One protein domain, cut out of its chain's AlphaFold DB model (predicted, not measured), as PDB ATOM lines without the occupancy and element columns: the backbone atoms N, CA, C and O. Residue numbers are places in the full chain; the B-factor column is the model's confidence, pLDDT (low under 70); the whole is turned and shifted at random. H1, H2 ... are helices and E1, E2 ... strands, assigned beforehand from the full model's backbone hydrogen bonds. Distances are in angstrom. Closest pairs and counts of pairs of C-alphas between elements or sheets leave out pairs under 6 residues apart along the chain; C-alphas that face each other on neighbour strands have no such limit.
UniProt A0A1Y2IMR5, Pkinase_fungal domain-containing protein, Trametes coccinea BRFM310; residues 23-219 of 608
ATOM      1  N   GLU A  23     -28.728 -30.184  13.605       63.19
ATOM      2  CA  GLU A  23     -29.445 -28.910  13.553       63.19
ATOM      3  C   GLU A  23     -30.659 -28.850  14.491       63.19
ATOM      4  O   GLU A  23     -30.823 -27.862  15.208       63.19
ATOM      5  N   SER A  24     -31.487 -29.897  14.543       64.25
ATOM      6  CA  SER A  24     -32.640 -29.952  15.452       64.25
ATOM      7  C   SER A  24     -32.209 -29.928  16.919       64.25
ATOM      8  O   SER A  24     -32.797 -29.200  17.724       64.25
ATOM      9  N   ARG A  25     -31.115 -30.625  17.258       63.72
ATOM     10  CA  ARG A  25     -30.535 -30.591  18.613       63.72
ATOM     11  C   ARG A  25     -30.047 -29.193  18.987       63.72
ATOM     12  O   ARG A  25     -30.359 -28.702  20.069       63.72
ATOM     13  N   LEU A  26     -29.329 -28.530  18.079       72.62
ATOM     14  CA  LEU A  26     -28.822 -27.174  18.298       72.62
ATOM     15  C   LEU A  26     -29.967 -26.165  18.456       72.62
ATOM     16  O   LEU A  26     -29.915 -25.324  19.350       72.62
ATOM     17  N   ARG A  27     -31.044 -26.288  17.670       72.88
ATOM     18  CA  ARG A  27     -32.250 -25.457  17.832       72.88
ATOM     19  C   ARG A  27     -32.913 -25.654  19.193       72.88
ATOM     20  O   ARG A  27     -33.326 -24.669  19.804       72.88
ATOM     21  N   ARG A  28     -32.977 -26.892  19.689       68.75
ATOM     22  CA  ARG A  28     -33.475 -27.182  21.041       68.75
ATOM     23  C   ARG A  28     -32.595 -26.520  22.103       68.75
ATOM     24  O   ARG A  28     -33.122 -25.838  22.971       68.75
ATOM     25  N   HIS A  29     -31.270 -26.612  21.976       70.12
ATOM     26  CA  HIS A  29     -30.348 -25.946  22.902       70.12
ATOM     27  C   HIS A  29     -30.582 -24.436  22.995       70.12
ATOM     28  O   HIS A  29     -30.612 -23.870  24.086       70.12
ATOM     29  N   ILE A  30     -30.799 -23.790  21.850       77.00
ATOM     30  CA  ILE A  30     -31.112 -22.361  21.791       77.00
ATOM     31  C   ILE A  30     -32.444 -22.066  22.488       77.00
ATOM     32  O   ILE A  30     -32.524 -21.100  23.244       77.00
ATOM     33  N   ALA A  31     -33.482 -22.867  22.232       74.12
ATOM     34  CA  ALA A  31     -34.794 -22.692  22.852       74.12
ATOM     35  C   ALA A  31     -34.714 -22.787  24.383       74.12
ATOM     36  O   ALA A  31     -35.248 -21.919  25.071       74.12
ATOM     37  N   ASP A  32     -33.971 -23.766  24.893       68.62
ATOM     38  CA  ASP A  32     -33.823 -24.003  26.327       68.62
ATOM     39  C   ASP A  32     -33.011 -22.886  27.009       68.62
ATOM     40  O   ASP A  32     -33.373 -22.405  28.082       68.62
ATOM     41  N   CYS A  33     -31.938 -22.398  26.372       71.94
ATOM     42  CA  CYS A  33     -31.102 -21.338  26.946       71.94
ATOM     43  C   CYS A  33     -31.744 -19.944  26.909       71.94
ATOM     44  O   CYS A  33     -31.354 -19.084  27.706       71.94
ATOM     45  N   LYS A  34     -32.726 -19.694  26.031       70.38
ATOM     46  CA  LYS A  34     -33.399 -18.385  25.933       70.38
ATOM     47  C   LYS A  34     -34.018 -17.945  27.263       70.38
ATOM     48  O   LYS A  34     -33.886 -16.781  27.619       70.38
ATOM     49  N   GLY A  35     -34.619 -18.867  28.019       65.69
ATOM     50  CA  GLY A  35     -35.233 -18.569  29.321       65.69
ATOM     51  C   GLY A  35     -34.240 -18.371  30.474       65.69
ATOM     52  O   GLY A  35     -34.620 -17.875  31.530       65.69
ATOM     53  N   CYS A  36     -32.971 -18.741  30.286       66.25
ATOM     54  CA  CYS A  36     -31.935 -18.693  31.324       66.25
ATOM     55  C   CYS A  36     -30.829 -17.667  31.028       66.25
ATOM     56  O   CYS A  36     -29.832 -17.609  31.747       66.25
ATOM     57  N   THR A  37     -30.974 -16.871  29.966       70.81
ATOM     58  CA  THR A  37     -29.995 -15.843  29.598       70.81
ATOM     59  C   THR A  37     -30.304 -14.556  30.365       70.81
ATOM     60  O   THR A  37     -31.316 -13.913  30.117       70.81
ATOM     61  N   ILE A  38     -29.442 -14.196  31.323       69.19
ATOM     62  CA  ILE A  38     -29.732 -13.142  32.316       69.19
ATOM     63  C   ILE A  38     -29.280 -11.747  31.851       69.19
ATOM     64  O   ILE A  38     -29.939 -10.757  32.155       69.19
ATOM     65  N   GLY A  39     -28.161 -11.640  31.128       71.06
ATOM     66  CA  GLY A  39     -27.609 -10.348  30.708       71.06
ATOM     67  C   GLY A  39     -26.088 -10.361  30.527       71.06
ATOM     68  O   GLY A  39     -25.446 -11.390  30.755       71.06
ATOM     69  N   PRO A  40     -25.489  -9.229  30.118       73.31
ATOM     70  CA  PRO A  40     -24.056  -9.138  29.873       73.31
ATOM     71  C   PRO A  40     -23.270  -9.136  31.194       73.31
ATOM     72  O   PRO A  40     -23.588  -8.391  32.122       73.31
ATOM     73  N   MET A  41     -22.202  -9.933  31.270       72.44
ATOM     74  CA  MET A  41     -21.264  -9.930  32.398       72.44
ATOM     75  C   MET A  41     -20.024  -9.088  32.052       72.44
ATOM     76  O   MET A  41     -19.393  -9.341  31.022       72.44
ATOM     77  N   PRO A  42     -19.616  -8.123  32.899       75.88
ATOM     78  CA  PRO A  42     -18.378  -7.377  32.690       75.88
ATOM     79  C   PRO A  42     -17.150  -8.308  32.598       75.88
ATOM     80  O   PRO A  42     -16.988  -9.181  33.458       75.88
ATOM     81  N   PRO A  43     -16.255  -8.141  31.601       74.44
ATOM     82  CA  PRO A  43     -15.116  -9.044  31.408       74.44
ATOM     83  C   PRO A  43     -14.163  -9.139  32.606       74.44
ATOM     84  O   PRO A  43     -13.558 -10.180  32.842       74.44
ATOM     85  N   ASP A  44     -14.003  -8.063  33.370       72.12
ATOM     86  CA  ASP A  44     -13.185  -8.031  34.582       72.12
ATOM     87  C   ASP A  44     -13.787  -8.883  35.706       72.12
ATOM     88  O   ASP A  44     -13.058  -9.624  36.367       72.12
ATOM     89  N   MET A  45     -15.111  -8.834  35.864       72.31
ATOM     90  CA  MET A  45     -15.844  -9.694  36.790       72.31
ATOM     91  C   MET A  45     -15.767 -11.155  36.348       72.31
ATOM     92  O   MET A  45     -15.411 -12.010  37.154       72.31
ATOM     93  N   PHE A  46     -15.985 -11.433  35.058       77.31
ATOM     94  CA  PHE A  46     -15.837 -12.776  34.490       77.31
ATOM     95  C   PHE A  46     -14.452 -13.367  34.788       77.31
ATOM     96  O   PHE A  46     -14.338 -14.469  35.321       77.31
ATOM     97  N   LEU A  47     -13.386 -12.619  34.494       75.00
ATOM     98  CA  LEU A  47     -12.018 -13.084  34.721       75.00
ATOM     99  C   LEU A  47     -11.702 -13.276  36.207       75.00
ATOM    100  O   LEU A  47     -10.905 -14.142  36.544       75.00
ATOM    101  N   LYS A  48     -12.285 -12.473  37.099       69.44
ATOM    102  CA  LYS A  48     -12.051 -12.588  38.540       69.44
ATOM    103  C   LYS A  48     -12.783 -13.785  39.150       69.44
ATOM    104  O   LYS A  48     -12.181 -14.513  39.934       69.44
ATOM    105  N   GLU A  49     -14.054 -13.960  38.804       72.19
ATOM    106  CA  GLU A  49     -14.942 -14.938  39.438       72.19
ATOM    107  C   GLU A  49     -14.843 -16.325  38.781       72.19
ATOM    108  O   GLU A  49     -14.880 -17.340  39.472       72.19
ATOM    109  N   LEU A  50     -14.681 -16.390  37.454       71.12
ATOM    110  CA  LEU A  50     -14.773 -17.643  36.686       71.12
ATOM    111  C   LEU A  50     -13.436 -18.127  36.111       71.12
ATOM    112  O   LEU A  50     -13.331 -19.283  35.700       71.12
ATOM    113  N   LEU A  51     -12.406 -17.276  36.100       71.44
ATOM    114  CA  LEU A  51     -11.058 -17.644  35.653       71.44
ATOM    115  C   LEU A  51      -9.969 -17.104  36.603       71.44
ATOM    116  O   LEU A  51      -9.125 -16.305  36.180       71.44
ATOM    117  N   PRO A  52      -9.953 -17.523  37.887       63.34
ATOM    118  CA  PRO A  52      -9.010 -17.020  38.881       63.34
ATOM    119  C   PRO A  52      -7.575 -17.432  38.524       63.34
ATOM    120  O   PRO A  52      -7.087 -18.509  38.857       63.34
ATOM    121  N   MET A  53      -6.880 -16.551  37.808       60.94
ATOM    122  CA  MET A  53      -5.515 -16.796  37.362       60.94
ATOM    123  C   MET A  53      -4.541 -16.762  38.550       60.94
ATOM    124  O   MET A  53      -4.549 -15.774  39.292       60.94
ATOM    125  N   PRO A  54      -3.637 -17.752  38.702       51.41
ATOM    126  CA  PRO A  54      -2.644 -17.747  39.771       51.41
ATOM    127  C   PRO A  54      -1.761 -16.496  39.660       51.41
ATOM    128  O   PRO A  54      -1.113 -16.268  38.639       51.41
ATOM    129  N   THR A  55      -1.829 -15.650  40.693       52.53
ATOM    130  CA  THR A  55      -0.980 -14.476  40.976       52.53
ATOM    131  C   THR A  55      -0.330 -13.829  39.748       52.53
ATOM    132  O   THR A  55       0.831 -14.072  39.423       52.53
ATOM    133  N   ASN A  56      -1.076 -12.965  39.061       53.47
ATOM    134  CA  ASN A  56      -0.579 -12.240  37.897       53.47
ATOM    135  C   ASN A  56       0.034 -10.894  38.314       53.47
ATOM    136  O   ASN A  56      -0.682  -9.916  38.532       53.47
ATOM    137  N   ASN A  57       1.363 -10.797  38.356       59.28
ATOM    138  CA  ASN A  57       2.013  -9.491  38.361       59.28
ATOM    139  C   ASN A  57       1.769  -8.826  36.999       59.28
ATOM    140  O   ASN A  57       2.278  -9.274  35.974       59.28
ATOM    141  N   ALA A  58       1.033  -7.710  36.972       62.53
ATOM    142  CA  ALA A  58       0.758  -6.954  35.741       62.53
ATOM    143  C   ALA A  58       2.035  -6.572  34.957       62.53
ATOM    144  O   ALA A  58       1.987  -6.332  33.750       62.53
ATOM    145  N   ARG A  59       3.195  -6.555  35.631       66.62
ATOM    146  CA  ARG A  59       4.519  -6.309  35.043       66.62
ATOM    147  C   ARG A  59       4.959  -7.384  34.044       66.62
ATOM    148  O   ARG A  59       5.701  -7.042  33.117       66.62
ATOM    149  N   ASP A  60       4.452  -8.607  34.173       72.06
ATOM    150  CA  ASP A  60       4.828  -9.770  33.357       72.06
ATOM    151  C   ASP A  60       3.952  -9.912  32.103       72.06
ATOM    152  O   ASP A  60       4.213 -10.746  31.230       72.06
ATOM    153  N   ARG A  61       2.934  -9.046  31.972       80.06
ATOM    154  CA  ARG A  61       2.017  -9.010  30.834       80.06
ATOM    155  C   ARG A  61       2.513  -8.071  29.737       80.06
ATOM    156  O   ARG A  61       2.921  -6.934  29.982       80.06
ATOM    157  N   LEU A  62       2.459  -8.527  28.490       86.25
ATOM    158  CA  LEU A  62       2.691  -7.659  27.334       86.25
ATOM    159  C   LEU A  62       1.434  -6.807  27.036       86.25
ATOM    160  O   LEU A  62       0.323  -7.317  27.089       86.25
ATOM    161  N   SER A  63       1.605  -5.554  26.600       83.69
ATOM    162  CA  SER A  63       0.497  -4.602  26.348       83.69
ATOM    163  C   SER A  63      -0.501  -5.042  25.265       83.69
ATOM    164  O   SER A  63      -0.107  -5.216  24.114       83.69
ATOM    165  N   SER A  64      -1.794  -5.123  25.590       83.81
ATOM    166  CA  SER A  64      -2.885  -5.474  24.661       83.81
ATOM    167  C   SER A  64      -3.174  -4.426  23.573       83.81
ATOM    168  O   SER A  64      -3.922  -4.715  22.639       83.81
ATOM    169  N   ARG A  65      -2.577  -3.227  23.645       85.69
ATOM    170  CA  ARG A  65      -2.807  -2.158  22.663       85.69
ATOM    171  C   ARG A  65      -2.445  -2.639  21.254       85.69
ATOM    172  O   ARG A  65      -1.336  -3.124  21.032       85.69
ATOM    173  N   SER A  66      -3.398  -2.518  20.330       84.12
ATOM    174  CA  SER A  66      -3.270  -2.942  18.926       84.12
ATOM    175  C   SER A  66      -2.890  -4.418  18.739       84.12
ATOM    176  O   SER A  66      -2.380  -4.788  17.687       84.12
ATOM    177  N   ALA A  67      -3.137  -5.282  19.735       83.00
ATOM    178  CA  ALA A  67      -2.766  -6.698  19.671       83.00
ATOM    179  C   ALA A  67      -3.390  -7.427  18.472       83.00
ATOM    180  O   ALA A  67      -2.754  -8.304  17.897       83.00
ATOM    181  N   PHE A  68      -4.604  -7.026  18.092       82.56
ATOM    182  CA  PHE A  68      -5.398  -7.647  17.037       82.56
ATOM    183  C   PHE A  68      -5.493  -6.789  15.768       82.56
ATOM    184  O   PHE A  68      -6.349  -7.041  14.934       82.56
ATOM    185  N   SER A  69      -4.620  -5.790  15.570       82.06
ATOM    186  CA  SER A  69      -4.700  -4.895  14.397       82.06
ATOM    187  C   SER A  69      -4.514  -5.601  13.048       82.06
ATOM    188  O   SER A  69      -4.833  -5.028  12.013       82.06
ATOM    189  N   GLY A  70      -3.959  -6.817  13.048       75.94
ATOM    190  CA  GLY A  70      -3.846  -7.666  11.860       75.94
ATOM    191  C   GLY A  70      -5.065  -8.559  11.606       75.94
ATOM    192  O   GLY A  70      -5.105  -9.228  10.579       75.94
ATOM    193  N   VAL A  71      -6.035  -8.601  12.523       76.31
ATOM    194  CA  VAL A  71      -7.247  -9.419  12.403       76.31
ATOM    195  C   VAL A  71      -8.311  -8.599  11.662       76.31
ATOM    196  O   VAL A  71      -8.669  -7.519  12.134       76.31
ATOM    197  N   PRO A  72      -8.810  -9.056  10.499       76.56
ATOM    198  CA  PRO A  72      -9.839  -8.332   9.762       76.56
ATOM    199  C   PRO A  72     -11.178  -8.364  10.508       76.56
ATOM    200  O   PRO A  72     -11.504  -9.347  11.167       76.56
ATOM    201  N   GLN A  73     -11.969  -7.298  10.362       76.56
ATOM    202  CA  GLN A  73     -13.289  -7.165  10.997       76.56
ATOM    203  C   GLN A  73     -14.362  -8.085  10.396       76.56
ATOM    204  O   GLN A  73     -15.311  -8.432  11.084       76.56
ATOM    205  N   ARG A  74     -14.229  -8.451   9.117       78.25
ATOM    206  CA  ARG A  74     -15.151  -9.330   8.388       78.25
ATOM    207  C   ARG A  74     -14.357 -10.218   7.435       78.25
ATOM    208  O   ARG A  74     -13.375  -9.766   6.839       78.25
ATOM    209  N   ALA A  75     -14.786 -11.463   7.276       71.12
ATOM    210  CA  ALA A  75     -14.234 -12.417   6.324       71.12
ATOM    211  C   ALA A  75     -15.303 -12.840   5.308       71.12
ATOM    212  O   ALA A  75     -16.393 -13.255   5.673       71.12
ATOM    213  N   ASN A  76     -14.966 -12.797   4.018       65.00
ATOM    214  CA  ASN A  76     -15.915 -13.080   2.928       65.00
ATOM    215  C   ASN A  76     -16.216 -14.584   2.728       65.00
ATOM    216  O   ASN A  76     -16.841 -14.949   1.739       65.00
ATOM    217  N   SER A  77     -15.692 -15.468   3.584       56.66
ATOM    218  CA  SER A  77     -15.960 -16.913   3.538       56.66
ATOM    219  C   SER A  77     -15.562 -17.582   4.862       56.66
ATOM    220  O   SER A  77     -14.504 -17.210   5.387       56.66
ATOM    221  N   PRO A  78     -16.263 -18.636   5.317       52.53
ATOM    222  CA  PRO A  78     -15.900 -19.406   6.513       52.53
ATOM    223  C   PRO A  78     -14.464 -19.952   6.482       52.53
ATOM    224  O   PRO A  78     -13.719 -19.849   7.450       52.53
ATOM    225  N   SER A  79     -13.994 -20.401   5.314       52.62
ATOM    226  CA  SER A  79     -12.615 -20.868   5.103       52.62
ATOM    227  C   SER A  79     -11.539 -19.783   5.230       52.62
ATOM    228  O   SER A  79     -10.349 -20.074   5.314       52.62
ATOM    229  N   ARG A  80     -11.928 -18.504   5.229       54.75
ATOM    230  CA  ARG A  80     -11.025 -17.375   5.486       54.75
ATOM    231  C   ARG A  80     -11.052 -16.930   6.940       54.75
ATOM    232  O   ARG A  80     -10.273 -16.039   7.245       54.75
ATOM    233  N   ILE A  81     -11.857 -17.547   7.814       59.03
ATOM    234  CA  ILE A  81     -11.810 -17.358   9.275       59.03
ATOM    235  C   ILE A  81     -10.501 -17.933   9.852       59.03
ATOM    236  O   ILE A  81      -9.985 -17.403  10.831       59.03
ATOM    237  N   TYR A  82      -9.872 -18.919   9.198       59.91
ATOM    238  CA  TYR A  82      -8.611 -19.526   9.662       59.91
ATOM    239  C   TYR A  82      -7.418 -18.559   9.687       59.91
ATOM    240  O   TYR A  82      -6.563 -18.640  10.567       59.91
ATOM    241  N   VAL A  83      -7.361 -17.593   8.762       61.16
ATOM    242  CA  VAL A  83      -6.319 -16.549   8.769       61.16
ATOM    243  C   VAL A  83      -6.470 -15.621   9.996       61.16
ATOM    244  O   VAL A  83      -5.500 -15.474  10.742       61.16
ATOM    245  N   PRO A  84      -7.660 -15.050  10.278       63.19
ATOM    246  CA  PRO A  84      -8.012 -14.413  11.543       63.19
ATOM    247  C   PRO A  84      -7.719 -15.268  12.778       63.19
ATOM    248  O   PRO A  84      -7.080 -14.756  13.689       63.19
ATOM    249  N   LEU A  85      -8.128 -16.541  12.821       69.00
ATOM    250  CA  LEU A  85      -7.915 -17.430  13.974       69.00
ATOM    251  C   LEU A  85      -6.429 -17.608  14.280       69.00
ATOM    252  O   LEU A  85      -5.997 -17.406  15.413       69.00
ATOM    253  N   ARG A  86      -5.610 -17.876  13.258       72.81
ATOM    254  CA  ARG A  86      -4.159 -18.004  13.418       72.81
ATOM    255  C   ARG A  86      -3.514 -16.703  13.897       72.81
ATOM    256  O   ARG A  86      -2.627 -16.745  14.748       72.81
ATOM    257  N   LEU A  87      -3.954 -15.551  13.387       72.00
ATOM    258  CA  LEU A  87      -3.470 -14.238  13.832       72.00
ATOM    259  C   LEU A  87      -3.930 -13.901  15.260       72.00
ATOM    260  O   LEU A  87      -3.148 -13.342  16.029       72.00
ATOM    261  N   GLN A  88      -5.149 -14.288  15.647       72.50
ATOM    262  CA  GLN A  88      -5.662 -14.159  17.013       72.50
ATOM    263  C   GLN A  88      -4.858 -15.025  17.985       72.50
ATOM    264  O   GLN A  88      -4.371 -14.514  18.991       72.50
ATOM    265  N   ILE A  89      -4.629 -16.298  17.654       82.56
ATOM    266  CA  ILE A  89      -3.806 -17.210  18.455       82.56
ATOM    267  C   ILE A  89      -2.373 -16.677  18.572       82.56
ATOM    268  O   ILE A  89      -1.815 -16.654  19.666       82.56
ATOM    269  N   GLN A  90      -1.773 -16.181  17.484       83.31
ATOM    270  CA  GLN A  90      -0.445 -15.555  17.525       83.31
ATOM    271  C   GLN A  90      -0.405 -14.313  18.422       83.31
ATOM    272  O   GLN A  90       0.572 -14.107  19.143       83.31
ATOM    273  N   ALA A  91      -1.450 -13.483  18.390       84.81
ATOM    274  CA  ALA A  91      -1.563 -12.312  19.250       84.81
ATOM    275  C   ALA A  91      -1.712 -12.705  20.730       84.81
ATOM    276  O   ALA A  91      -1.028 -12.129  21.581       84.81
ATOM    277  N   LEU A  92      -2.555 -13.699  21.024       86.25
ATOM    278  CA  LEU A  92      -2.836 -14.213  22.368       86.25
ATOM    279  C   LEU A  92      -1.641 -14.962  22.978       86.25
ATOM    280  O   LEU A  92      -1.320 -14.755  24.142       86.25
ATOM    281  N   ASN A  93      -0.912 -15.751  22.187       89.31
ATOM    282  CA  ASN A  93       0.278 -16.489  22.633       89.31
ATOM    283  C   ASN A  93       1.581 -15.679  22.533       89.31
ATOM    284  O   ASN A  93       2.673 -16.217  22.751       89.31
ATOM    285  N   LYS A  94       1.514 -14.385  22.182       88.81
ATOM    286  CA  LYS A  94       2.709 -13.551  22.008       88.81
ATOM    287  C   LYS A  94       3.515 -13.500  23.305       88.81
ATOM    288  O   LYS A  94       2.997 -13.120  24.354       88.81
ATOM    289  N   ARG A  95       4.811 -13.805  23.215       88.56
ATOM    290  CA  ARG A  95       5.747 -13.780  24.347       88.56
ATOM    291  C   ARG A  95       7.121 -13.234  23.957       88.56
ATOM    292  O   ARG A  95       7.532 -13.323  22.804       88.56
ATOM    293  N   THR A  96       7.824 -12.663  24.927       87.38
ATOM    294  CA  THR A  96       9.247 -12.302  24.883       87.38
ATOM    295  C   THR A  96      10.020 -13.180  25.872       87.38
ATOM    296  O   THR A  96       9.446 -14.069  26.496       87.38
ATOM    297  N   LYS A  97      11.325 -12.932  26.051       81.88
ATOM    298  CA  LYS A  97      12.148 -13.658  27.037       81.88
ATOM    299  C   LYS A  97      11.647 -13.526  28.484       81.88
ATOM    300  O   LYS A  97      11.954 -14.391  29.288       81.88
ATOM    301  N   SER A  98      10.929 -12.449  28.815       81.88
ATOM    302  CA  SER A  98      10.526 -12.133  30.194       81.88
ATOM    303  C   SER A  98       9.041 -11.833  30.376       81.88
ATOM    304  O   SER A  98       8.605 -11.659  31.506       81.88
ATOM    305  N   LYS A  99       8.257 -11.733  29.295       86.12
ATOM    306  CA  LYS A  99       6.834 -11.380  29.368       86.12
ATOM    307  C   LYS A  99       6.006 -12.228  28.419       86.12
ATOM    308  O   LYS A  99       6.438 -12.503  27.304       86.12
ATOM    309  N   SER A 100       4.786 -12.557  28.813       87.50
ATOM    310  CA  SER A 100       3.784 -13.191  27.947       87.50
ATOM    311  C   SER A 100       2.550 -12.301  27.867       87.50
ATOM    312  O   SER A 100       2.315 -11.485  28.752       87.50
ATOM    313  N   ARG A 101       1.750 -12.392  26.805       87.31
ATOM    314  CA  ARG A 101       0.443 -11.724  26.769       87.31
ATOM    315  C   ARG A 101      -0.505 -12.337  27.800       87.31
ATOM    316  O   ARG A 101      -1.119 -11.600  28.567       87.31
ATOM    317  N   CYS A 102      -0.536 -13.665  27.853       84.88
ATOM    318  CA  CYS A 102      -1.337 -14.451  28.780       84.88
ATOM    319  C   CYS A 102      -0.411 -15.422  29.536       84.88
ATOM    320  O   CYS A 102      -0.212 -16.552  29.098       84.88
ATOM    321  N   PRO A 103       0.252 -14.982  30.622       82.81
ATOM    322  CA  PRO A 103       1.117 -15.855  31.415       82.81
ATOM    323  C   PRO A 103       0.349 -17.058  31.982       82.81
ATOM    324  O   PRO A 103      -0.743 -16.886  32.519       82.81
ATOM    325  N   GLY A 104       0.925 -18.258  31.864       80.00
ATOM    326  CA  GLY A 104       0.339 -19.510  32.362       80.00
ATOM    327  C   GLY A 104      -0.753 -20.122  31.479       80.00
ATOM    328  O   GLY A 104      -1.201 -21.227  31.774       80.00
ATOM    329  N   LEU A 105      -1.144 -19.444  30.395       85.88
ATOM    330  CA  LEU A 105      -2.158 -19.911  29.454       85.88
ATOM    331  C   LEU A 105      -1.577 -20.089  28.057       85.88
ATOM    332  O   LEU A 105      -0.685 -19.349  27.635       85.88
ATOM    333  N   GLU A 106      -2.127 -21.048  27.329       87.31
ATOM    334  CA  GLU A 106      -1.819 -21.282  25.928       87.31
ATOM    335  C   GLU A 106      -3.105 -21.509  25.132       87.31
ATOM    336  O   GLU A 106      -3.928 -22.357  25.474       87.31
ATOM    337  N   PHE A 107      -3.271 -20.735  24.060       88.25
ATOM    338  CA  PHE A 107      -4.420 -20.804  23.162       88.25
ATOM    339  C   PHE A 107      -4.075 -21.693  21.969       88.25
ATOM    340  O   PHE A 107      -3.028 -21.522  21.344       88.25
ATOM    341  N   VAL A 108      -4.936 -22.646  21.644       83.69
ATOM    342  CA  VAL A 108      -4.681 -23.665  20.623       83.69
ATOM    343  C   VAL A 108      -5.817 -23.659  19.613       83.69
ATOM    344  O   VAL A 108      -6.983 -23.531  19.985       83.69
ATOM    345  N   ASP A 109      -5.463 -23.817  18.335       81.81
ATOM    346  CA  ASP A 109      -6.429 -24.061  17.266       81.81
ATOM    347  C   ASP A 109      -6.988 -25.478  17.420       81.81
ATOM    348  O   ASP A 109      -6.291 -26.479  17.214       81.81
ATOM    349  N   THR A 110      -8.236 -25.563  17.863       75.88
ATOM    350  CA  THR A 110      -8.938 -26.833  18.070       75.88
ATOM    351  C   THR A 110      -9.823 -27.208  16.891       75.88
ATOM    352  O   THR A 110     -10.233 -28.368  16.790       75.88
ATOM    353  N   TYR A 111     -10.058 -26.274  15.970       71.69
ATOM    354  CA  TYR A 111     -10.861 -26.492  14.778       71.69
ATOM    355  C   TYR A 111     -10.130 -27.360  13.750       71.69
ATOM    356  O   TYR A 111     -10.681 -28.368  13.306       71.69
ATOM    357  N   GLU A 112      -8.868 -27.039  13.430       67.06
ATOM    358  CA  GLU A 112      -8.047 -27.821  12.479       67.06
ATOM    359  C   GLU A 112      -7.784 -29.261  12.960       67.06
ATOM    360  O   GLU A 112      -7.386 -30.138  12.194       67.06
ATOM    361  N   ARG A 113      -8.036 -29.529  14.246       60.94
ATOM    362  CA  ARG A 113      -7.910 -30.854  14.855       60.94
ATOM    363  C   ARG A 113      -9.165 -31.718  14.721       60.94
ATOM    364  O   ARG A 113      -9.106 -32.899  15.070       60.94
ATOM    365  N   SER A 114     -10.291 -31.175  14.250       60.31
ATOM    366  CA  SER A 114     -11.494 -31.968  13.969       60.31
ATOM    367  C   SER A 114     -11.395 -32.657  12.605       60.31
ATOM    368  O   SER A 114     -11.036 -32.047  11.603       60.31
ATOM    369  N   ARG A 115     -11.754 -33.949  12.542       54.31
ATOM    370  CA  ARG A 115     -11.777 -34.722  11.283       54.31
ATOM    371  C   ARG A 115     -12.929 -34.321  10.355       54.31
ATOM    372  O   ARG A 115     -12.873 -34.641   9.172       54.31
ATOM    373  N   ARG A 116     -13.973 -33.689  10.901       56.56
ATOM    374  CA  ARG A 116     -15.188 -33.251  10.199       56.56
ATOM    375  C   ARG A 116     -15.646 -31.919  10.783       56.56
ATOM    376  O   ARG A 116     -16.655 -31.821  11.463       56.56
ATOM    377  N   SER A 117     -14.845 -30.889  10.557       55.19
ATOM    378  CA  SER A 117     -15.013 -29.582  11.193       55.19
ATOM    379  C   SER A 117     -16.263 -28.808  10.741       55.19
ATOM    380  O   SER A 117     -16.643 -27.829  11.378       55.19
ATOM    381  N   THR A 118     -16.892 -29.231   9.642       59.47
ATOM    382  CA  THR A 118     -18.155 -28.693   9.113       59.47
ATOM    383  C   THR A 118     -19.373 -29.519   9.517       59.47
ATOM    384  O   THR A 118     -20.492 -29.116   9.232       59.47
ATOM    385  N   ASP A 119     -19.160 -30.687  10.123       63.78
ATOM    386  CA  ASP A 119     -20.221 -31.556  10.615       63.78
ATOM    387  C   ASP A 119     -20.534 -31.135  12.058       63.78
ATOM    388  O   ASP A 119     -19.653 -31.260  12.918       63.78
ATOM    389  N   PRO A 120     -21.741 -30.617  12.353       62.94
ATOM    390  CA  PRO A 120     -22.061 -30.122  13.685       62.94
ATOM    391  C   PRO A 120     -21.972 -31.202  14.778       62.94
ATOM    392  O   PRO A 120     -21.860 -30.860  15.950       62.94
ATOM    393  N   GLU A 121     -21.956 -32.494  14.424       59.91
ATOM    394  CA  GLU A 121     -21.761 -33.598  15.378       59.91
ATOM    395  C   GLU A 121     -20.310 -33.765  15.843       59.91
ATOM    396  O   GLU A 121     -20.051 -34.255  16.941       59.91
ATOM    397  N   TYR A 122     -19.356 -33.363  15.005       63.88
ATOM    398  CA  TYR A 122     -17.916 -33.487  15.258       63.88
ATOM    399  C   TYR A 122     -17.237 -32.121  15.380       63.88
ATOM    400  O   TYR A 122     -16.002 -32.034  15.466       63.88
ATOM    401  N   ALA A 123     -18.027 -31.050  15.362       69.50
ATOM    402  CA  ALA A 123     -17.541 -29.696  15.485       69.50
ATOM    403  C   ALA A 123     -16.866 -29.500  16.853       69.50
ATOM    404  O   ALA A 123     -17.244 -30.072  17.881       69.50
ATOM    405  N   LYS A 124     -15.782 -28.728  16.843       74.19
ATOM    406  CA  LYS A 124     -15.035 -28.330  18.038       74.19
ATOM    407  C   LYS A 124     -15.029 -26.798  18.105       74.19
ATOM    408  O   LYS A 124     -15.143 -26.163  17.050       74.19
ATOM    409  N   PRO A 125     -14.866 -26.196  19.298       78.38
ATOM    410  CA  PRO A 125     -14.611 -24.768  19.410       78.38
ATOM    411  C   PRO A 125     -13.471 -24.340  18.491       78.38
ATOM    412  O   PRO A 125     -12.541 -25.116  18.247       78.38
ATOM    413  N   HIS A 126     -13.512 -23.098  18.009       79.38
ATOM    414  CA  HIS A 126     -12.453 -22.609  17.133       79.38
ATOM    415  C   HIS A 126     -11.112 -22.479  17.860       79.38
ATOM    416  O   HIS A 126     -10.078 -22.906  17.348       79.38
ATOM    417  N   ILE A 127     -11.140 -21.915  19.069       84.69
ATOM    418  CA  ILE A 127      -9.955 -21.730  19.906       84.69
ATOM    419  C   ILE A 127     -10.275 -22.234  21.309       84.69
ATOM    420  O   ILE A 127     -11.225 -21.751  21.920       84.69
ATOM    421  N   CYS A 128      -9.444 -23.121  21.851       86.25
ATOM    422  CA  CYS A 128      -9.461 -23.466  23.272       86.25
ATOM    423  C   CYS A 128      -8.217 -22.923  23.978       86.25
ATOM    424  O   CYS A 128      -7.117 -22.906  23.425       86.25
ATOM    425  N   CYS A 129      -8.398 -22.492  25.218       86.00
ATOM    426  CA  CYS A 129      -7.359 -22.044  26.127       86.00
ATOM    427  C   CYS A 129      -7.079 -23.140  27.155       86.00
ATOM    428  O   CYS A 129      -8.009 -23.678  27.749       86.00
ATOM    429  N   PHE A 130      -5.805 -23.432  27.390       84.62
ATOM    430  CA  PHE A 130      -5.337 -24.420  28.358       84.62
ATOM    431  C   PHE A 130      -4.335 -23.780  29.312       84.62
ATOM    432  O   PHE A 130      -3.678 -22.797  28.960       84.62
ATOM    433  N   THR A 131      -4.129 -24.380  30.482       82.62
ATOM    434  CA  THR A 131      -2.908 -24.109  31.250       82.62
ATOM    435  C   THR A 131      -1.685 -24.559  30.447       82.62
ATOM    436  O   THR A 131      -1.751 -25.509  29.660       82.62
ATOM    437  N   SER A 132      -0.539 -23.902  30.642       79.25
ATOM    438  CA  SER A 132       0.698 -24.274  29.935       79.25
ATOM    439  C   SER A 132       1.121 -25.735  30.170       79.25
ATOM    440  O   SER A 132       1.764 -26.328  29.309       79.25
ATOM    441  N   GLU A 133       0.753 -26.321  31.312       77.19
ATOM    442  CA  GLU A 133       0.992 -27.735  31.627       77.19
ATOM    443  C   GLU A 133       0.101 -28.665  30.785       77.19
ATOM    444  O   GLU A 133       0.597 -29.581  30.124       77.19
ATOM    445  N   ASN A 134      -1.202 -28.376  30.720       78.56
ATOM    446  CA  ASN A 134      -2.173 -29.216  30.017       78.56
ATOM    447  C   ASN A 134      -2.098 -29.079  28.487       78.56
ATOM    448  O   ASN A 134      -2.468 -30.003  27.758       78.56
ATOM    449  N   ALA A 135      -1.576 -27.961  27.977       78.94
ATOM    450  CA  ALA A 135      -1.451 -27.713  26.541       78.94
ATOM    451  C   ALA A 135      -0.596 -28.768  25.811       78.94
ATOM    452  O   ALA A 135      -0.848 -29.072  24.643       78.94
ATOM    453  N   ASN A 136       0.413 -29.345  26.473       75.50
ATOM    454  CA  ASN A 136       1.250 -30.400  25.883       75.50
ATOM    455  C   ASN A 136       0.499 -31.732  25.797       75.50
ATOM    456  O   ASN A 136       0.479 -32.353  24.741       75.50
ATOM    457  N   ILE A 137      -0.219 -32.098  26.864       71.94
ATOM    458  CA  ILE A 137      -1.057 -33.306  26.918       71.94
ATOM    459  C   ILE A 137      -2.084 -33.282  25.786       71.94
ATOM    460  O   ILE A 137      -2.262 -34.256  25.059       71.94
ATOM    461  N   VAL A 138      -2.736 -32.135  25.609       74.00
ATOM    462  CA  VAL A 138      -3.733 -31.954  24.562       74.00
ATOM    463  C   VAL A 138      -3.099 -32.036  23.175       74.00
ATOM    464  O   VAL A 138      -3.710 -32.627  22.289       74.00
ATOM    465  N   ARG A 139      -1.902 -31.477  22.950       74.25
ATOM    466  CA  ARG A 139      -1.195 -31.562  21.655       74.25
ATOM    467  C   ARG A 139      -0.778 -32.984  21.285       74.25
ATOM    468  O   ARG A 139      -0.884 -33.337  20.115       74.25
ATOM    469  N   ASP A 140      -0.363 -33.778  22.265       71.50
ATOM    470  CA  ASP A 140       0.095 -35.157  22.055       71.50
ATOM    471  C   ASP A 140      -1.071 -36.157  21.930       71.50
ATOM    472  O   ASP A 140      -0.899 -37.277  21.442       71.50
ATOM    473  N   ALA A 141      -2.276 -35.763  22.349       67.38
ATOM    474  CA  ALA A 141      -3.469 -36.589  22.250       67.38
ATOM    475  C   ALA A 141      -3.915 -36.803  20.793       67.38
ATOM    476  O   ALA A 141      -3.895 -35.899  19.956       67.38
ATOM    477  N   SER A 142      -4.400 -38.013  20.499       66.75
ATOM    478  CA  SER A 142      -4.972 -38.351  19.191       66.75
ATOM    479  C   SER A 142      -6.144 -37.429  18.846       66.75
ATOM    480  O   SER A 142      -7.030 -37.209  19.673       66.75
ATOM    481  N   SER A 143      -6.219 -36.976  17.590       61.91
ATOM    482  CA  SER A 143      -7.328 -36.157  17.070       61.91
ATOM    483  C   SER A 143      -8.696 -36.850  17.126       61.91
ATOM    484  O   SER A 143      -9.726 -36.191  17.000       61.91
ATOM    485  N   ARG A 144      -8.720 -38.177  17.338       56.38
ATOM    486  CA  ARG A 144      -9.947 -38.951  17.596       56.38
ATOM    487  C   ARG A 144     -10.509 -38.741  19.004       56.38
ATOM    488  O   ARG A 144     -11.674 -39.040  19.227       56.38
ATOM    489  N   THR A 145      -9.696 -38.270  19.947       59.66
ATOM    490  CA  THR A 145     -10.143 -37.959  21.310       59.66
ATOM    491  C   THR A 145     -10.770 -36.560  21.354       59.66
ATOM    492  O   THR A 145     -10.472 -35.707  20.511       59.66
ATOM    493  N   ARG A 146     -11.654 -36.314  22.331       64.25
ATOM    494  CA  ARG A 146     -12.147 -34.962  22.669       64.25
ATOM    495  C   ARG A 146     -11.536 -34.469  23.986       64.25
ATOM    496  O   ARG A 146     -12.180 -33.769  24.759       64.25
ATOM    497  N   LEU A 147     -10.286 -34.864  24.249       67.31
ATOM    498  CA  LEU A 147      -9.559 -34.545  25.483       67.31
ATOM    499  C   LEU A 147      -9.389 -33.029  25.681       67.31
ATOM    500  O   LEU A 147      -9.239 -32.565  26.807       67.31
ATOM    501  N   GLU A 148      -9.474 -32.251  24.597       72.44
ATOM    502  CA  GLU A 148      -9.499 -30.790  24.639       72.44
ATOM    503  C   GLU A 148     -10.585 -30.271  25.594       72.44
ATOM    504  O   GLU A 148     -10.336 -29.352  26.366       72.44
ATOM    505  N   PHE A 149     -11.767 -30.887  25.617       72.06
ATOM    506  CA  PHE A 149     -12.871 -30.424  26.459       72.06
ATOM    507  C   PHE A 149     -12.609 -30.650  27.956       72.06
ATOM    508  O   PHE A 149     -13.069 -29.877  28.788       72.06
ATOM    509  N   ALA A 150     -11.814 -31.657  28.320       66.25
ATOM    510  CA  ALA A 150     -11.518 -31.949  29.722       66.25
ATOM    511  C   ALA A 150     -10.570 -30.923  30.367       66.25
ATOM    512  O   ALA A 150     -10.634 -30.697  31.572       66.25
ATOM    513  N   TYR A 151      -9.690 -30.307  29.573       73.50
ATOM    514  CA  TYR A 151      -8.643 -29.407  30.068       73.50
ATOM    515  C   TYR A 151      -8.845 -27.939  29.680       73.50
ATOM    516  O   TYR A 151      -8.012 -27.098  30.022       73.50
ATOM    517  N   THR A 152      -9.898 -27.627  28.923       81.31
ATOM    518  CA  THR A 152     -10.146 -26.264  28.446       81.31
ATOM    519  C   THR A 152     -10.557 -25.362  29.607       81.31
ATOM    520  O   THR A 152     -11.525 -25.621  30.321       81.31
ATOM    521  N   GLU A 153      -9.844 -24.249  29.752       79.56
ATOM    522  CA  GLU A 153     -10.162 -23.200  30.714       79.56
ATOM    523  C   GLU A 153     -11.198 -22.213  30.181       79.56
ATOM    524  O   GLU A 153     -12.106 -21.811  30.907       79.56
ATOM    525  N   LEU A 154     -11.056 -21.853  28.904       81.50
ATOM    526  CA  LEU A 154     -11.886 -20.903  28.170       81.50
ATOM    527  C   LEU A 154     -11.885 -21.291  26.689       81.50
ATOM    528  O   LEU A 154     -10.860 -21.742  26.184       81.50
ATOM    529  N   PHE A 155     -12.983 -21.074  25.973       86.12
ATOM    530  CA  PHE A 155     -13.037 -21.280  24.527       86.12
ATOM    531  C   PHE A 155     -13.607 -20.059  23.807       86.12
ATOM    532  O   PHE A 155     -14.314 -19.249  24.402       86.12
ATOM    533  N   PHE A 156     -13.299 -19.943  22.517       83.62
ATOM    534  CA  PHE A 156     -13.813 -18.895  21.644       83.62
ATOM    535  C   PHE A 156     -14.441 -19.511  20.404       83.62
ATOM    536  O   PHE A 156     -13.850 -20.373  19.744       83.62
ATOM    537  N   GLN A 157     -15.625 -19.008  20.073       80.88
ATOM    538  CA  GLN A 157     -16.296 -19.248  18.808       80.88
ATOM    539  C   GLN A 157     -16.257 -17.941  18.015       80.88
ATOM    540  O   GLN A 157     -16.654 -16.903  18.534       80.88
ATOM    541  N   VAL A 158     -15.731 -17.977  16.791       77.88
ATOM    542  CA  VAL A 158     -15.532 -16.780  15.965       77.88
ATOM    543  C   VAL A 158     -16.442 -16.858  14.746       77.88
ATOM    544  O   VAL A 158     -16.464 -17.884  14.070       77.88
ATOM    545  N   ALA A 159     -17.171 -15.779  14.469       77.50
ATOM    546  CA  ALA A 159     -18.020 -15.643  13.288       77.50
ATOM    547  C   ALA A 159     -17.275 -14.967  12.120       77.50
ATOM    548  O   ALA A 159     -16.354 -14.173  12.332       77.50
ATOM    549  N   SER A 160     -17.691 -15.258  10.881       75.69
ATOM    550  CA  SER A 160     -17.180 -14.597   9.664       75.69
ATOM    551  C   SER A 160     -17.566 -13.123   9.595       75.69
ATOM    552  O   SER A 160     -16.797 -12.288   9.109       75.69
ATOM    553  N   ASP A 161     -18.784 -12.826  10.039       79.25
ATOM    554  CA  ASP A 161     -19.416 -11.520   9.966       79.25
ATOM    555  C   ASP A 161     -19.878 -11.100  11.367       79.25
ATOM    556  O   ASP A 161     -20.604 -11.857  12.014       79.25
ATOM    557  N   PRO A 162     -19.535  -9.887  11.838       82.94
ATOM    558  CA  PRO A 162     -20.097  -9.324  13.067       82.94
ATOM    559  C   PRO A 162     -21.631  -9.260  13.082       82.94
ATOM    560  O   PRO A 162     -22.235  -9.093  14.141       82.94
ATOM    561  N   ALA A 163     -22.275  -9.342  11.912       84.62
ATOM    562  CA  ALA A 163     -23.723  -9.423  11.790       84.62
ATOM    563  C   ALA A 163     -24.313 -10.732  12.345       84.62
ATOM    564  O   ALA A 163     -25.463 -10.717  12.771       84.62
ATOM    565  N   ALA A 164     -23.530 -11.816  12.376       82.75
ATOM    566  CA  ALA A 164     -23.939 -13.128  12.879       82.75
ATOM    567  C   ALA A 164     -23.764 -13.285  14.406       82.75
ATOM    568  O   ALA A 164     -24.001 -14.362  14.945       82.75
ATOM    569  N   ASP A 165     -23.345 -12.230  15.117       84.81
ATOM    570  CA  ASP A 165     -23.311 -12.242  16.581       84.81
ATOM    571  C   ASP A 165     -24.735 -12.137  17.143       84.81
ATOM    572  O   ASP A 165     -25.451 -11.171  16.865       84.81
ATOM    573  N   ILE A 166     -25.155 -13.131  17.924       85.31
ATOM    574  CA  ILE A 166     -26.482 -13.150  18.551       85.31
ATOM    575  C   ILE A 166     -26.613 -12.075  19.620       85.31
ATOM    576  O   ILE A 166     -27.728 -11.603  19.853       85.31
ATOM    577  N   PHE A 167     -25.505 -11.667  20.237       85.88
ATOM    578  CA  PHE A 167     -25.533 -10.671  21.286       85.88
ATOM    579  C   PHE A 167     -25.098  -9.296  20.775       85.88
ATOM    580  O   PHE A 167     -24.246  -9.150  19.897       85.88
ATOM    581  N   VAL A 168     -25.736  -8.259  21.308       85.31
ATOM    582  CA  VAL A 168     -25.402  -6.859  21.058       85.31
ATOM    583  C   VAL A 168     -25.007  -6.237  22.383       85.31
ATOM    584  O   VAL A 168     -25.823  -6.157  23.300       85.31
ATOM    585  N   ASP A 169     -23.763  -5.776  22.476       82.31
ATOM    586  CA  ASP A 169     -23.288  -5.059  23.654       82.31
ATOM    587  C   ASP A 169     -24.053  -3.736  23.841       82.31
ATOM    588  O   ASP A 169     -24.384  -3.060  22.857       82.31
ATOM    589  N   PRO A 170     -24.310  -3.311  25.092       82.69
ATOM    590  CA  PRO A 170     -24.831  -1.977  25.347       82.69
ATOM    591  C   PRO A 170     -23.813  -0.902  24.912       82.69
ATOM    592  O   PRO A 170     -22.602  -1.157  24.914       82.69
ATOM    593  N   PRO A 171     -24.261   0.331  24.596       82.81
ATOM    594  CA  PRO A 171     -23.362   1.442  24.292       82.81
ATOM    595  C   PRO A 171     -22.288   1.626  25.371       82.81
ATOM    596  O   PRO A 171     -22.554   1.502  26.569       82.81
ATOM    597  N   SER A 172     -21.057   1.949  24.963       77.75
ATOM    598  CA  SER A 172     -19.913   2.034  25.883       77.75
ATOM    599  C   SER A 172     -20.097   3.067  27.005       77.75
ATOM    600  O   SER A 172     -19.522   2.920  28.083       77.75
ATOM    601  N   ASP A 173     -20.910   4.092  26.758       80.94
ATOM    602  CA  ASP A 173     -21.272   5.181  27.667       80.94
ATOM    603  C   ASP A 173     -22.626   4.973  28.376       80.94
ATOM    604  O   ASP A 173     -23.068   5.847  29.123       80.94
ATOM    605  N   ALA A 174     -23.278   3.818  28.195       78.25
ATOM    606  CA  ALA A 174     -24.557   3.515  28.828       78.25
ATOM    607  C   ALA A 174     -24.450   3.498  30.363       78.25
ATOM    608  O   ALA A 174     -23.538   2.881  30.930       78.25
ATOM    609  N   SER A 175     -25.422   4.134  31.028       78.81
ATOM    610  CA  SER A 175     -25.567   4.111  32.488       78.81
ATOM    611  C   SER A 175     -25.894   2.707  33.001       78.81
ATOM    612  O   SER A 175     -26.419   1.879  32.260       78.81
ATOM    613  N   GLU A 176     -25.635   2.437  34.282       73.81
ATOM    614  CA  GLU A 176     -25.909   1.136  34.913       73.81
ATOM    615  C   GLU A 176     -27.366   0.685  34.718       73.81
ATOM    616  O   GLU A 176     -27.608  -0.422  34.249       73.81
ATOM    617  N   GLY A 177     -28.336   1.581  34.941       73.56
ATOM    618  CA  GLY A 177     -29.753   1.289  34.698       73.56
ATOM    619  C   GLY A 177     -30.086   1.000  33.228       73.56
ATOM    620  O   GLY A 177     -30.929   0.152  32.951       73.56
ATOM    621  N   SER A 178     -29.397   1.648  32.282       76.62
ATOM    622  CA  SER A 178     -29.588   1.385  30.846       76.62
ATOM    623  C   SER A 178     -28.955   0.062  30.418       76.62
ATOM    624  O   SER A 178     -29.497  -0.615  29.555       76.62
ATOM    625  N   ARG A 179     -27.831  -0.333  31.033       74.62
ATOM    626  CA  ARG A 179     -27.185  -1.634  30.793       74.62
ATOM    627  C   ARG A 179     -28.055  -2.787  31.285       74.62
ATOM    628  O   ARG A 179     -28.180  -3.777  30.576       74.62
ATOM    629  N   SER A 180     -28.682  -2.639  32.452       70.56
ATOM    630  CA  SER A 180     -29.571  -3.661  33.022       70.56
ATOM    631  C   SER A 180     -30.865  -3.858  32.229       70.56
ATOM    632  O   SER A 180     -31.443  -4.936  32.281       70.56
ATOM    633  N   ALA A 181     -31.326  -2.834  31.504       75.81
ATOM    634  CA  ALA A 181     -32.534  -2.888  30.676       75.81
ATOM    635  C   ALA A 181     -32.250  -3.130  29.179       75.81
ATOM    636  O   ALA A 181     -33.177  -3.095  28.369       75.81
ATOM    637  N   HIS A 182     -30.983  -3.318  28.793       81.38
ATOM    638  CA  HIS A 182     -30.583  -3.473  27.395       81.38
ATOM    639  C   HIS A 182     -30.977  -4.852  26.861       81.38
ATOM    640  O   HIS A 182     -30.584  -5.877  27.419       81.38
ATOM    641  N   ASP A 183     -31.719  -4.873  25.754       81.38
ATOM    642  CA  ASP A 183     -32.012  -6.104  25.023       81.38
ATOM    643  C   ASP A 183     -30.744  -6.565  24.301       81.38
ATOM    644  O   ASP A 183     -30.354  -6.024  23.263       81.38
ATOM    645  N   ILE A 184     -30.068  -7.546  24.896       81.62
ATOM    646  CA  ILE A 184     -28.847  -8.118  24.336       81.62
ATOM    647  C   ILE A 184     -29.120  -8.939  23.080       81.62
ATOM    648  O   ILE A 184     -28.174  -9.198  22.346       81.62
ATOM    649  N   ALA A 185     -30.354  -9.377  22.813       83.56
ATOM    650  CA  ALA A 185     -30.634 -10.223  21.664       83.56
ATOM    651  C   ALA A 185     -30.662  -9.397  20.371       83.56
ATOM    652  O   ALA A 185     -31.424  -8.440  20.212       83.56
ATOM    653  N   ARG A 186     -29.851  -9.796  19.391       85.12
ATOM    654  CA  ARG A 186     -29.865  -9.177  18.069       85.12
ATOM    655  C   ARG A 186     -31.180  -9.467  17.351       85.12
ATOM    656  O   ARG A 186     -31.642 -10.604  17.276       85.12
ATOM    657  N   LYS A 187     -31.733  -8.431  16.721       85.25
ATOM    658  CA  LYS A 187     -32.816  -8.565  15.740       85.25
ATOM    659  C   LYS A 187     -32.212  -8.752  14.354       85.25
ATOM    660  O   LYS A 187     -31.400  -7.939  13.915       85.25
ATOM    661  N   PHE A 188     -32.601  -9.828  13.683       83.62
ATOM    662  CA  PHE A 188     -32.107 -10.169  12.354       83.62
ATOM    663  C   PHE A 188     -33.131  -9.772  11.291       83.62
ATOM    664  O   PHE A 188     -34.281 -10.203  11.352       83.62
ATOM    665  N   GLU A 189     -32.701  -8.972  10.317       79.94
ATOM    666  CA  GLU A 189     -33.496  -8.642   9.125       79.94
ATOM    667  C   GLU A 189     -33.236  -9.635   7.977       79.94
ATOM    668  O   GLU A 189     -34.142  -9.956   7.213       79.94
ATOM    669  N   ASP A 190     -32.010 -10.161   7.887       80.62
ATOM    670  CA  ASP A 190     -31.586 -11.140   6.882       80.62
ATOM    671  C   ASP A 190     -31.709 -12.571   7.430       80.62
ATOM    672  O   ASP A 190     -31.089 -12.930   8.437       80.62
ATOM    673  N   GLY A 191     -32.504 -13.401   6.750       81.19
ATOM    674  CA  GLY A 191     -32.735 -14.794   7.132       81.19
ATOM    675  C   GLY A 191     -31.484 -15.674   7.069       81.19
ATOM    676  O   GLY A 191     -31.344 -16.563   7.903       81.19
ATOM    677  N   SER A 192     -30.554 -15.403   6.150       78.75
ATOM    678  CA  SER A 192     -29.319 -16.186   6.003       78.75
ATOM    679  C   SER A 192     -28.330 -15.920   7.140       78.75
ATOM    680  O   SER A 192     -27.758 -16.850   7.707       78.75
ATOM    681  N   ILE A 193     -28.201 -14.654   7.548       81.44
ATOM    682  CA  ILE A 193     -27.387 -14.254   8.703       81.44
ATOM    683  C   ILE A 193     -27.990 -14.820   9.991       81.44
ATOM    684  O   ILE A 193     -27.254 -15.266  10.868       81.44
ATOM    685  N   ARG A 194     -29.326 -14.845  10.095       84.62
ATOM    686  CA  ARG A 194     -30.020 -15.466  11.229       84.62
ATOM    687  C   ARG A 194     -29.698 -16.956  11.342       84.62
ATOM    688  O   ARG A 194     -29.406 -17.415  12.439       84.62
ATOM    689  N   GLU A 195     -29.737 -17.700  10.239       81.75
ATOM    690  CA  GLU A 195     -29.424 -19.135  10.237       81.75
ATOM    691  C   GLU A 195     -27.967 -19.415  10.644       81.75
ATOM    692  O   GLU A 195     -27.725 -20.293  11.475       81.75
ATOM    693  N   GLU A 196     -27.000 -18.639  10.135       80.19
ATOM    694  CA  GLU A 196     -25.590 -18.741  10.552       80.19
ATOM    695  C   GLU A 196     -25.428 -18.435  12.051       80.19
ATOM    696  O   GLU A 196     -24.742 -19.168  12.770       80.19
ATOM    697  N   ALA A 197     -26.091 -17.384  12.535       84.50
ATOM    698  CA  ALA A 197     -26.037 -16.969  13.930       84.50
ATOM    699  C   ALA A 197     -26.619 -18.038  14.870       84.50
ATOM    700  O   ALA A 197     -25.989 -18.403  15.864       84.50
ATOM    701  N   GLU A 198     -27.793 -18.586  14.537       86.00
ATOM    702  CA  GLU A 198     -28.435 -19.660  15.300       86.00
ATOM    703  C   GLU A 198     -27.552 -20.910  15.348       86.00
ATOM    704  O   GLU A 198     -27.322 -21.456  16.427       86.00
ATOM    705  N   LEU A 199     -26.975 -21.328  14.216       80.56
ATOM    706  CA  LEU A 199     -26.059 -22.468  14.176       80.56
ATOM    707  C   LEU A 199     -24.843 -22.259  15.095       80.56
ATOM    708  O   LEU A 199     -24.504 -23.140  15.892       80.56
ATOM    709  N   LEU A 200     -24.193 -21.092  15.016       80.44
ATOM    710  CA  LEU A 200     -23.028 -20.764  15.843       80.44
ATOM    711  C   LEU A 200     -23.371 -20.706  17.334       80.44
ATOM    712  O   LEU A 200     -22.580 -21.173  18.157       80.44
ATOM    713  N   TYR A 201     -24.539 -20.169  17.687       85.62
ATOM    714  CA  TYR A 201     -24.981 -20.078  19.074       85.62
ATOM    715  C   TYR A 201     -25.363 -21.435  19.657       85.62
ATOM    716  O   TYR A 201     -24.930 -21.766  20.761       85.62
ATOM    717  N   GLY A 202     -26.083 -22.264  18.900       83.12
ATOM    718  CA  GLY A 202     -26.374 -23.636  19.308       83.12
ATOM    719  C   GLY A 202     -25.095 -24.435  19.565       83.12
ATOM    720  O   GLY A 202     -25.001 -25.140  20.570       83.12
ATOM    721  N   LEU A 203     -24.076 -24.278  18.705       80.88
ATOM    722  CA  LEU A 203     -22.764 -24.909  18.901       80.88
ATOM    723  C   LEU A 203     -22.063 -24.371  20.152       80.88
ATOM    724  O   LEU A 203     -21.496 -25.144  20.919       80.88
ATOM    725  N   HIS A 204     -22.126 -23.057  20.386       83.88
ATOM    726  CA  HIS A 204     -21.555 -22.436  21.579       83.88
ATOM    727  C   HIS A 204     -22.166 -23.005  22.867       83.88
ATOM    728  O   HIS A 204     -21.427 -23.358  23.788       83.88
ATOM    729  N   ILE A 205     -23.495 -23.148  22.914       79.31
ATOM    730  CA  ILE A 205     -24.210 -23.759  24.042       79.31
ATOM    731  C   ILE A 205     -23.772 -25.214  24.223       79.31
ATOM    732  O   ILE A 205     -23.413 -25.606  25.332       79.31
ATOM    733  N   ALA A 206     -23.732 -26.001  23.143       75.88
ATOM    734  CA  ALA A 206     -23.300 -27.396  23.199       75.88
ATOM    735  C   ALA A 206     -21.893 -27.533  23.808       75.88
ATOM    736  O   ALA A 206     -21.685 -28.324  24.730       75.88
ATOM    737  N   TYR A 207     -20.936 -26.709  23.366       77.81
ATOM    738  CA  TYR A 207     -19.579 -26.715  23.913       77.81
ATOM    739  C   TYR A 207     -19.537 -26.298  25.382       77.81
ATOM    740  O   TYR A 207     -18.867 -26.949  26.180       77.81
ATOM    741  N   ALA A 208     -20.255 -25.238  25.760       75.31
ATOM    742  CA  ALA A 208     -20.316 -24.787  27.146       75.31
ATOM    743  C   ALA A 208     -20.883 -25.877  28.071       75.31
ATOM    744  O   ALA A 208     -20.358 -26.089  29.169       75.31
ATOM    745  N   THR A 209     -21.901 -26.610  27.614       67.94
ATOM    746  CA  THR A 209     -22.488 -27.741  28.341       67.94
ATOM    747  C   THR A 209     -21.496 -28.895  28.481       67.94
ATOM    748  O   THR A 209     -21.334 -29.435  29.578       67.94
ATOM    749  N   GLU A 210     -20.770 -29.244  27.418       67.75
ATOM    750  CA  GLU A 210     -19.743 -30.294  27.454       67.75
ATOM    751  C   GLU A 210     -18.557 -29.940  28.370       67.75
ATOM    752  O   GLU A 210     -18.073 -30.788  29.122       67.75
ATOM    753  N   LEU A 211     -18.115 -28.680  28.370       65.88
ATOM    754  CA  LEU A 211     -17.045 -28.188  29.245       65.88
ATOM    755  C   LEU A 211     -17.476 -28.116  30.713       65.88
ATOM    756  O   LEU A 211     -16.731 -28.511  31.610       65.88
ATOM    757  N   SER A 212     -18.695 -27.642  30.975       52.28
ATOM    758  CA  SER A 212     -19.248 -27.549  32.333       52.28
ATOM    759  C   SER A 212     -19.477 -28.931  32.943       52.28
ATOM    760  O   SER A 212     -19.261 -29.130  34.139       52.28
ATOM    761  N   ALA A 213     -19.845 -29.910  32.115       44.12
ATOM    762  CA  ALA A 213     -19.899 -31.316  32.493       44.12
ATOM    763  C   ALA A 213     -18.533 -31.880  32.917       44.12
ATOM    764  O   ALA A 213     -18.493 -32.735  33.800       44.12
ATOM    765  N   ALA A 214     -17.436 -31.412  32.315       42.88
ATOM    766  CA  ALA A 214     -16.080 -31.806  32.690       42.88
ATOM    767  C   ALA A 214     -15.599 -31.103  33.976       42.88
ATOM    768  O   ALA A 214     -14.999 -31.749  34.833       42.88
ATOM    769  N   LYS A 215     -15.910 -29.808  34.163       37.84
ATOM    770  CA  LYS A 215     -15.522 -29.040  35.367       37.84
ATOM    771  C   LYS A 215     -16.349 -29.371  36.623       37.84
ATOM    772  O   LYS A 215     -15.806 -29.305  37.720       37.84
ATOM    773  N   ARG A 216     -17.612 -29.807  36.498       39.25
ATOM    774  CA  ARG A 216     -18.416 -30.334  37.631       39.25
ATOM    775  C   ARG A 216     -17.937 -31.700  38.160       39.25
ATOM    776  O   ARG A 216     -18.479 -32.172  39.150       39.25
ATOM    777  N   GLY A 217     -16.947 -32.326  37.516       41.47
ATOM    778  CA  GLY A 217     -16.397 -33.634  37.889       41.47
ATOM    779  C   GLY A 217     -15.026 -33.603  38.576       41.47
ATOM    780  O   GLY A 217     -14.437 -34.666  38.752       41.47
ATOM    781  N   LEU A 218     -14.484 -32.432  38.941       37.91
ATOM    782  CA  LEU A 218     -13.204 -32.365  39.653       37.91
ATOM    783  C   LEU A 218     -13.396 -32.614  41.158       37.91
ATOM    784  O   LEU A 218     -13.265 -31.705  41.973       37.91
ATOM    785  N   ASP A 219     -13.685 -33.859  41.521       40.31
ATOM    786  CA  ASP A 219     -13.456 -34.348  42.877       40.31
ATOM    787  C   ASP A 219     -12.092 -35.054  42.905       40.31
ATOM    788  O   ASP A 219     -11.911 -36.148  42.371       40.31
TER     789      ASP A 219
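What this domain is: This is residues 23 to 219 of the 608 residues of the protein "Pkinase_fungal domain-containing protein" of Trametes coccinea BRFM310 (UniProt A0A1Y2IMR5). A small three-stranded sheet, E1 E2 E3, lies near the middle, with H3 over one face and the short helices H4 and H5 over the other. The long helix H7 runs past the E3 edge of the sheet, and H1 crosses it on the side away from the sheet; much of the rest is loop, with residues 41 to 49, of which 43 to 49 belong to H2, sticking out and H6 far out at the end of a long loop. The printed part has 197 residues with seven named helices and three named strands, in the order H1 H2 H3 E1 E2 H4 H5 E3 H6 H7; the sheet runs E1 - E2 - E3, all antiparallel. The class is mostly helix, though under half of the residues, 85 of 197, are in named elements. The whole is compact, with a radius of gyration of the C-alphas of 17.7 A and a rounded outline of 49 by 44 by 41 A.

Where its parts are: H1, residues 23 to 34, begins with C-alpha 23 at (-29.445, -28.910, 13.553) and is 16.7 A long from first to last C-alpha. H2 is residues 43 to 49, 10.0 A, and H3 is residues 82 to 92, 14.9 A. The strands E1, residues 105 to 109, and E2, residues 127 to 131, are 13.6 A each; C-alpha 105 is at (-2.158, -19.911, 29.454). H4, residues 134 to 140, is 10.2 A long and H5, residues 147 to 151, 6.9 A. E3, residues 154 to 156, is 7.1 A and H6, residues 176 to 180, 6.3 A. H7, residues 191 to 215, is the longest helix at 36.0 A and ends with C-alpha 215 at (-15.522, -29.040, 35.367).

How they stand to each other: E1 and E2 form a hairpin, antiparallel at 149 degrees, with N 106 and O 130 at 2.9 A and N 108 and O 128 at 2.8 A, within hydrogen-bond range. E2 and E3 are antiparallel at 162 degrees, with N 129 and O 154 at 2.7 A. Helices on both faces of the sheet give three layers, with H3 and H4 on opposite faces. H3 lies over E1 at a height over the sheet of 8.8 A and runs along the strands, at 8 degrees to E1 on the local plane; the closest C-alphas of H3 and E1 are those of Ile 89 and Phe 107, 6.0 A. H4 lies over E1 and only just over E2, with 3 of its 7 C-alphas falling on E2, at a height of 9.9 A. H5 lies over E2, on the same face as H4, and touches H4, closest at the C-alphas of Val 138 and Glu 148, 5.9 A. H7 touches H5 with its residues 210 to 215 alone, closest at the C-alphas of Ala 150 and Ala 214, 5.4 A. H7 and E3 are near each other, with 8 pairs of C-alphas within 10 A. H7 touches H1 with its residues 198 to 206 alone, closest at the C-alphas of Leu 26 and Gly 202, 4.4 A, and their lines are about perpendicular at 76 degrees. H2 and H6 touch no helix, and neither is on the sheet. In H1, H2, H3, H4, H6 and H7 every O i to N i+4 pair is within hydrogen-bond range; in H5 it is 0 of 1, beside 2 of 2 O i to N i+3 pairs.

The domain as a whole: The two C-alphas farthest apart are those of Lys 97 and Glu 189, 49.3 A. The printed part has no cut. The links H2 to H3, H3 to E1, E1 to E2 and E3 to H6 are long, the first with 32 residues. The mean pLDDT of the printed part is 73.6; 58 residues are under 70, among them residues 76 to 85, 112 to 123 and 209 to 219.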